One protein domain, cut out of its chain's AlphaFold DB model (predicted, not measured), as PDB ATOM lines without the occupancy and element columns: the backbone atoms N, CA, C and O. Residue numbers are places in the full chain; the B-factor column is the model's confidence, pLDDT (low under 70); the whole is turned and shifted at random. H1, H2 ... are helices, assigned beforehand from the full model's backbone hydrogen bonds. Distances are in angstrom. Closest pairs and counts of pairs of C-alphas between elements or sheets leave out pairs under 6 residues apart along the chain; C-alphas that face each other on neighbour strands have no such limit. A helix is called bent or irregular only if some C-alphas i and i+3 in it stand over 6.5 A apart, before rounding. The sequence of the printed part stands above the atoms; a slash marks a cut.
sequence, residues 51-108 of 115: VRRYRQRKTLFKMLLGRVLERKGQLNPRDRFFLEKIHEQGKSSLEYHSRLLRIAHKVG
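This is residues 51 to 108 of the 115 residues of an uncharacterized protein of Nitrososphaerales archaeon (UniProt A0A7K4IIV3). A long helix, H1, makes most of the length, and two shorter helices, H2 and H3, pack on its later part at a slant, the centres of the three making a triangle. The chain folds back after H1 into H2 and turns again into H3, while the first turns of H1 reach beyond the other two helices. The printed part has 58 residues with three named helices, in the order H1, H2, H3, and no named strand; its class is all helix. It is compact, with a radius of gyration of the C-alphas of 11.0 A, and spans 35 by 23 by 17 A.

Start with H1, residues 51 to 70, and look along it to Leu 69. There H1, with residues 65 to 69 alone, touches H2, residues 77 to 88; the closest C-alphas are those of Leu 69 and Leu 83, 7.0 A apart. These two run opposite ways at a steep tilt of 49 degrees. H1 also touches H3, residues 94 to 106, and the closest C-alphas, those of Val 68 and Ala 104, are 5.8 A apart. H1 and H3 run the same way at a tilt of 35.2 degrees, only just steep. H2 and H3 are close but not clearly touching, with the closest C-alphas, those of Asp 79 and Ile 103, 7.0 A apart. In H1 and H2 every O i to N i+4 pair is within hydrogen-bond range; in H3 it is 7 of 9.

Find C-alpha 51 at (31.159, 25.957, -42.042); from there H1 runs 29.1 A to C-alpha 70. H2 begins at C-alpha 77, at (27.117, -7.179, -31.523), and is 16.2 A long. H3 runs 19.3 A from C-alpha 94 to C-alpha 106 at (22.249, -3.508, -43.253); it is irregular, with C-alphas 95 and 98 7.4 A apart.

The two C-alphas farthest apart are those of Val 51 and Gly 73, 35.1 A. The printed part has no cut; the link from H1 to H2 is short and that from H2 to H3 is tight. The mean pLDDT of the printed part is 87.4, and residues 90 to 92 are under 70.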
ATOM      1  N   VAL A  51      31.674  26.113 -43.408       86.81
ATOM      2  CA  VAL A  51      31.159  25.957 -42.042       86.81
ATOM      3  C   VAL A  51      29.696  25.516 -42.076       86.81
ATOM      4  O   VAL A  51      29.315  24.576 -41.371       86.81
ATOM      5  N   ARG A  52      28.872  26.146 -42.926       85.69
ATOM      6  CA  ARG A  52      27.446  25.807 -43.052       85.69
ATOM      7  C   ARG A  52      27.249  24.356 -43.499       85.69
ATOM      8  O   ARG A  52      26.512  23.618 -42.849       85.69
ATOM      9  N   ARG A  53      27.973  23.916 -44.536       87.31
ATOM     10  CA  ARG A  53      27.967  22.521 -45.015       87.31
ATOM     11  C   ARG A  53      28.466  21.539 -43.959       87.31
ATOM     12  O   ARG A  53      27.883  20.474 -43.790       87.31
ATOM     13  N   TYR A  54      29.520  21.885 -43.222       88.00
ATOM     14  CA  TYR A  54      30.036  21.037 -42.147       88.00
ATOM     15  C   TYR A  54      28.994  20.823 -41.042       88.00
ATOM     16  O   TYR A  54      28.763  19.687 -40.625       88.00
ATOM     17  N   ARG A  55      28.323  21.897 -40.600       86.38
ATOM     18  CA  ARG A  55      27.244  21.816 -39.603       86.38
ATOM     19  C   ARG A  55      26.077  20.969 -40.110       86.38
ATOM     20  O   ARG A  55      25.638  20.083 -39.386       86.38
ATOM     21  N   GLN A  56      25.646  21.173 -41.358       87.81
ATOM     22  CA  GLN A  56      24.601  20.360 -41.993       87.81
ATOM     23  C   GLN A  56      24.960  18.870 -41.990       87.81
ATOM     24  O   GLN A  56      24.190  18.059 -41.480       87.81
ATOM     25  N   ARG A  57      26.164  18.505 -42.453       88.06
ATOM     26  CA  ARG A  57      26.634  17.110 -42.442       88.06
ATOM     27  C   ARG A  57      26.664  16.517 -41.035       88.06
ATOM     28  O   ARG A  57      26.311  15.357 -40.855       88.06
ATOM     29  N   LYS A  58      27.059  17.302 -40.027       88.00
ATOM     30  CA  LYS A  58      27.031  16.867 -38.622       88.00
ATOM     31  C   LYS A  58      25.616  16.586 -38.127       88.00
ATOM     32  O   LYS A  58      25.413  15.593 -37.433       88.00
ATOM     33  N   THR A  59      24.656  17.437 -38.474       88.25
ATOM     34  CA  THR A  59      23.246  17.229 -38.129       88.25
ATOM     35  C   THR A  59      22.702  15.976 -38.807       88.25
ATOM     36  O   THR A  59      22.149  15.121 -38.122       88.25
ATOM     37  N   LEU A  60      22.942  15.809 -40.112       87.44
ATOM     38  CA  LEU A  60      22.551  14.609 -40.864       87.44
ATOM     39  C   LEU A  60      23.149  13.337 -40.255       87.44
ATOM     40  O   LEU A  60      22.434  12.363 -40.037       87.44
ATOM     41  N   PHE A  61      24.434  13.366 -39.893       89.38
ATOM     42  CA  PHE A  61      25.090  12.250 -39.215       89.38
ATOM     43  C   PHE A  61      24.407  11.894 -37.888       89.38
ATOM     44  O   PHE A  61      24.170  10.720 -37.622       89.38
ATOM     45  N   LYS A  62      24.077  12.892 -37.054       88.88
ATOM     46  CA  LYS A  62      23.379  12.661 -35.779       88.88
ATOM     47  C   LYS A  62      21.987  12.070 -35.988       88.88
ATOM     48  O   LYS A  62      21.625  11.139 -35.278       88.88
ATOM     49  N   MET A  63      21.235  12.585 -36.961       89.25
ATOM     50  CA  MET A  63      19.904  12.068 -37.290       89.25
ATOM     51  C   MET A  63      19.975  10.617 -37.766       89.25
ATOM     52  O   MET A  63      19.225   9.774 -37.279       89.25
ATOM     53  N   LEU A  64      20.919  10.308 -38.658       89.44
ATOM     54  CA  LEU A  64      21.146   8.940 -39.107       89.44
ATOM     55  C   LEU A  64      21.539   8.025 -37.939       89.44
ATOM     56  O   LEU A  64      20.980   6.943 -37.803       89.44
ATOM     57  N   LEU A  65      22.459   8.459 -37.073       90.75
ATOM     58  CA  LEU A  65      22.883   7.683 -35.905       90.75
ATOM     59  C   LEU A  65      21.703   7.355 -34.981       90.75
ATOM     60  O   LEU A  65      21.582   6.208 -34.559       90.75
ATOM     61  N   GLY A  66      20.827   8.329 -34.711       89.88
ATOM     62  CA  GLY A  66      19.609   8.119 -33.924       89.88
ATOM     63  C   GLY A  66      18.710   7.040 -34.528       89.88
ATOM     64  O   GLY A  66      18.407   6.055 -33.860       89.88
ATOM     65  N   ARG A  67      18.394   7.151 -35.826       90.31
ATOM     66  CA  ARG A  67      17.565   6.160 -36.540       90.31
ATOM     67  C   ARG A  67      18.168   4.753 -36.536       90.31
ATOM     68  O   ARG A  67      17.458   3.765 -36.391       90.31
ATOM     69  N   VAL A  68      19.485   4.634 -36.701       90.88
ATOM     70  CA  VAL A  68      20.150   3.320 -36.675       90.88
ATOM     71  C   VAL A  68      20.125   2.723 -35.260       90.88
ATOM     72  O   VAL A  68      19.947   1.515 -35.110       90.88
ATOM     73  N   LEU A  69      20.260   3.550 -34.219       90.19
ATOM     74  CA  LEU A  69      20.174   3.107 -32.823       90.19
ATOM     75  C   LEU A  69      18.771   2.622 -32.435       90.19
ATOM     76  O   LEU A  69      18.667   1.702 -31.624       90.19
ATOM     77  N   GLU A  70      17.709   3.161 -33.037       90.56
ATOM     78  CA  GLU A  70      16.342   2.637 -32.872       90.56
ATOM     79  C   GLU A  70      16.233   1.187 -33.365       90.56
ATOM     80  O   GLU A  70      15.559   0.362 -32.750       90.56
ATOM     81  N   ARG A  71      16.973   0.830 -34.424       89.81
ATOM     82  CA  ARG A  71      17.031  -0.535 -34.979       89.81
ATOM     83  C   ARG A  71      18.172  -1.385 -34.417       89.81
ATOM     84  O   ARG A  71      18.502  -2.425 -34.988       89.81
ATOM     85  N   LYS A  72      18.774  -1.008 -33.281       86.38
ATOM     86  CA  LYS A  72      19.959  -1.698 -32.726       86.38
ATOM     87  C   LYS A  72      19.778  -3.198 -32.467       86.38
ATOM     88  O   LYS A  72      20.768  -3.919 -32.435       86.38
ATOM     89  N   GLY A  73      18.541  -3.667 -32.281       87.56
ATOM     90  CA  GLY A  73      18.228  -5.089 -32.098       87.56
ATOM     91  C   GLY A  73      18.495  -5.951 -33.339       87.56
ATOM     92  O   GLY A  73      18.711  -7.147 -33.205       87.56
ATOM     93  N   GLN A  74      18.537  -5.344 -34.527       89.50
ATOM     94  CA  GLN A  74      18.810  -6.019 -35.803       89.50
ATOM     95  C   GLN A  74      20.309  -6.038 -36.151       89.50
ATOM     96  O   GLN A  74      20.705  -6.540 -37.200       89.50
ATOM     97  N   LEU A  75      21.155  -5.449 -35.301       89.69
ATOM     98  CA  LEU A  75      22.584  -5.307 -35.551       89.69
ATOM     99  C   LEU A  75      23.394  -6.417 -34.899       89.69
ATOM    100  O   LEU A  75      23.171  -6.791 -33.749       89.69
ATOM    101  N   ASN A  76      24.450  -6.841 -35.595       91.94
ATOM    102  CA  ASN A  76      25.466  -7.702 -35.000       91.94
ATOM    103  C   ASN A  76      26.121  -7.001 -33.790       91.94
ATOM    104  O   ASN A  76      26.320  -5.778 -33.829       91.94
ATOM    105  N   PRO A  77      26.564  -7.749 -32.758       92.56
ATOM    106  CA  PRO A  77      27.117  -7.179 -31.523       92.56
ATOM    107  C   PRO A  77      28.237  -6.154 -31.745       92.56
ATOM    108  O   PRO A  77      28.303  -5.133 -31.062       92.56
ATOM    109  N   ARG A  78      29.087  -6.380 -32.756       91.75
ATOM    110  CA  ARG A  78      30.182  -5.474 -33.130       91.75
ATOM    111  C   ARG A  78      29.698  -4.110 -33.628       91.75
ATOM    112  O   ARG A  78      30.318  -3.093 -33.318       91.75
ATOM    113  N   ASP A  79      28.636  -4.088 -34.429       92.31
ATOM    114  CA  ASP A  79      28.084  -2.850 -34.982       92.31
ATOM    115  C   ASP A  79      27.281  -2.107 -33.910       92.31
ATOM    116  O   ASP A  79      27.453  -0.900 -33.756       92.31
ATOM    117  N   ARG A  80      26.522  -2.833 -33.082       91.75
ATOM    118  CA  ARG A  80      25.838  -2.268 -31.913       91.75
ATOM    119  C   ARG A  80      26.813  -1.590 -30.942       91.75
ATOM    120  O   ARG A  80      26.634  -0.412 -30.643       91.75
ATOM    121  N   PHE A  81      27.874  -2.286 -30.525       91.25
ATOM    122  CA  PHE A  81      28.889  -1.733 -29.617       91.25
ATOM    123  C   PHE A  81      29.538  -0.463 -30.180       91.25
ATOM    124  O   PHE A  81      29.757   0.517 -29.470       91.25
ATOM    125  N   PHE A  82      29.830  -0.458 -31.482       91.12
ATOM    126  CA  PHE A  82      30.396   0.704 -32.157       91.12
ATOM    127  C   PHE A  82      29.463   1.925 -32.108       91.12
ATOM    128  O   PHE A  82      29.925   3.026 -31.801       91.12
ATOM    129  N   LEU A  83      28.169   1.744 -32.391       90.75
ATOM    130  CA  LEU A  83      27.199   2.842 -32.374       90.75
ATOM    131  C   LEU A  83      26.956   3.375 -30.961       90.75
ATOM    132  O   LEU A  83      26.930   4.591 -30.777       90.75
ATOM    133  N   GLU A  84      26.836   2.484 -29.972       89.44
ATOM    134  CA  GLU A  84      26.701   2.856 -28.559       89.44
ATOM    135  C   GLU A  84      27.908   3.693 -28.113       89.44
ATOM    136  O   GLU A  84      27.732   4.779 -27.563       89.44
ATOM    137  N   LYS A  85      29.136   3.290 -28.472       89.00
ATOM    138  CA  LYS A  85      30.344   4.063 -28.141       89.00
ATOM    139  C   LYS A  85      30.403   5.434 -28.802       89.00
ATOM    140  O   LYS A  85      30.827   6.399 -28.168       89.00
ATOM    141  N   ILE A  86      30.002   5.545 -30.067       89.38
ATOM    142  CA  ILE A  86      29.957   6.840 -30.761       89.38
ATOM    143  C   ILE A  86      28.929   7.771 -30.113       89.38
ATOM    144  O   ILE A  86      29.205   8.962 -29.946       89.38
ATOM    145  N   HIS A  87      27.772   7.224 -29.742       86.25
ATOM    146  CA  HIS A  87      26.699   7.958 -29.086       86.25
ATOM    147  C   HIS A  87      27.105   8.433 -27.682       86.25
ATOM    148  O   HIS A  87      27.031   9.629 -27.409       86.25
ATOM    149  N   GLU A  88      27.625   7.533 -26.836       84.81
ATOM    150  CA  GLU A  88      28.105   7.831 -25.476       84.81
ATOM    151  C   GLU A  88      29.182   8.917 -25.457       84.81
ATOM    152  O   GLU A  88      29.157   9.823 -24.628       84.81
ATOM    153  N   GLN A  89      30.135   8.859 -26.388       81.25
ATOM    154  CA  GLN A  89      31.228   9.830 -26.436       81.25
ATOM    155  C   GLN A  89      30.794  11.198 -26.992       81.25
ATOM    156  O   GLN A  89      31.625  12.101 -27.093       81.25
ATOM    157  N   GLY A  90      29.539  11.354 -27.438       69.62
ATOM    158  CA  GLY A  90      29.056  12.560 -28.119       69.62
ATOM    159  C   GLY A  90      29.809  12.873 -29.422       69.62
ATOM    160  O   GLY A  90      29.700  13.975 -29.978       69.62
ATOM    161  N   LYS A  91      30.601  11.918 -29.929       65.19
ATOM    162  CA  LYS A  91      31.495  12.106 -31.073       65.19
ATOM    163  C   LYS A  91      30.708  11.973 -32.365       65.19
ATOM    164  O   LYS A  91      30.708  10.944 -33.025       65.19
ATOM    165  N   SER A  92      30.110  13.075 -32.801       65.25
ATOM    166  CA  SER A  92      29.695  13.230 -34.201       65.25
ATOM    167  C   SER A  92      30.929  13.469 -35.084       65.25
ATOM    168  O   SER A  92      31.176  14.591 -35.529       65.25
ATOM    169  N   SER A  93      31.757  12.432 -35.280       72.75
ATOM    170  CA  SER A  93      32.863  12.493 -36.242       72.75
ATOM    171  C   SER A  93      32.361  12.090 -37.621       72.75
ATOM    172  O   SER A  93      31.902  10.966 -37.829       72.75
ATOM    173  N   LEU A  94      32.492  13.012 -38.577       81.06
ATOM    174  CA  LEU A  94      32.215  12.738 -39.988       81.06
ATOM    175  C   LEU A  94      33.141  11.653 -40.562       81.06
ATOM    176  O   LEU A  94      32.818  11.081 -41.597       81.06
ATOM    177  N   GLU A  95      34.242  11.321 -39.884       83.94
ATOM    178  CA  GLU A  95      35.141  10.221 -40.263       83.94
ATOM    179  C   GLU A  95      34.433   8.860 -40.225       83.94
ATOM    180  O   GLU A  95      34.734   7.970 -41.016       83.94
ATOM    181  N   TYR A  96      33.440   8.697 -39.347       87.75
ATOM    182  CA  TYR A  96      32.677   7.454 -39.228       87.75
ATOM    183  C   TYR A  96      31.470   7.390 -40.162       87.75
ATOM    184  O   TYR A  96      30.748   6.393 -40.150       87.75
ATOM    185  N   HIS A  97      31.240   8.421 -40.982       87.06
ATOM    186  CA  HIS A  97      30.052   8.528 -41.825       87.06
ATOM    187  C   HIS A  97      29.892   7.330 -42.768       87.06
ATOM    188  O   HIS A  97      28.838   6.703 -42.773       87.06
ATOM    189  N   SER A  98      30.955   6.916 -43.465       88.25
ATOM    190  CA  SER A  98      30.899   5.762 -44.374       88.25
ATOM    191  C   SER A  98      30.613   4.447 -43.645       88.25
ATOM    192  O   SER A  98      29.956   3.556 -44.179       88.25
ATOM    193  N   ARG A  99      31.090   4.292 -42.401       90.25
ATOM    194  CA  ARG A  99      30.768   3.109 -41.591       90.25
ATOM    195  C   ARG A  99      29.317   3.143 -41.118       90.25
ATOM    196  O   ARG A  99      28.659   2.115 -41.205       90.25
ATOM    197  N   LEU A 100      28.828   4.300 -40.680       89.69
ATOM    198  CA  LEU A 100      27.436   4.479 -40.281       89.69
ATOM    199  C   LEU A 100      26.477   4.197 -41.448       89.69
ATOM    200  O   LEU A 100      25.518   3.466 -41.250       89.69
ATOM    201  N   LEU A 101      26.777   4.680 -42.659       90.44
ATOM    202  CA  LEU A 101      25.991   4.385 -43.865       90.44
ATOM    203  C   LEU A 101      25.943   2.885 -44.177       90.44
ATOM    204  O   LEU A 101      24.875   2.344 -44.439       90.44
ATOM    205  N   ARG A 102      27.081   2.182 -44.088       91.31
ATOM    206  CA  ARG A 102      27.107   0.721 -44.277       91.31
ATOM    207  C   ARG A 102      26.247  -0.009 -43.250       91.31
ATOM    208  O   ARG A 102      25.585  -0.976 -43.600       91.31
ATOM    209  N   ILE A 103      26.268   0.430 -41.992       91.12
ATOM    210  CA  ILE A 103      25.438  -0.166 -40.938       91.12
ATOM    211  C   ILE A 103      23.958   0.148 -41.181       91.12
ATOM    212  O   ILE A 103      23.132  -0.750 -41.080       91.12
ATOM    213  N   ALA A 104      23.634   1.385 -41.557       90.56
ATOM    214  CA  ALA A 104      22.282   1.811 -41.900       90.56
ATOM    215  C   ALA A 104      21.677   0.957 -43.022       90.56
ATOM    216  O   ALA A 104      20.572   0.441 -42.875       90.56
ATOM    217  N   HIS A 105      22.446   0.704 -44.081       90.25
ATOM    218  CA  HIS A 105      22.018  -0.152 -45.184       90.25
ATOM    219  C   HIS A 105      21.727  -1.594 -44.733       90.25
ATOM    220  O   HIS A 105      20.753  -2.193 -45.178       90.25
ATOM    221  N   LYS A 106      22.514  -2.161 -43.802       88.94
ATOM    222  CA  LYS A 106      22.249  -3.508 -43.253       88.94
ATOM    223  C   LYS A 106      20.906  -3.611 -42.530       88.94
ATOM    224  O   LYS A 106      20.329  -4.689 -42.501       88.94
ATOM    225  N   VAL A 107      20.431  -2.515 -41.939       88.56
ATOM    226  CA  VAL A 107      19.139  -2.455 -41.233       88.56
ATOM    227  C   VAL A 107      18.035  -1.834 -42.087       88.56
ATOM    228  O   VAL A 107      17.018  -1.403 -41.546       88.56
ATOM    229  N   GLY A 108      18.227  -1.752 -43.409       85.00
ATOM    230  CA  GLY A 108      17.226  -1.237 -44.347       85.00
ATOM    231  C   GLY A 108      16.901   0.246 -44.154       85.00
ATOM    232  O   GLY A 108      15.749   0.646 -44.312       85.00
TER     233      GLY A 108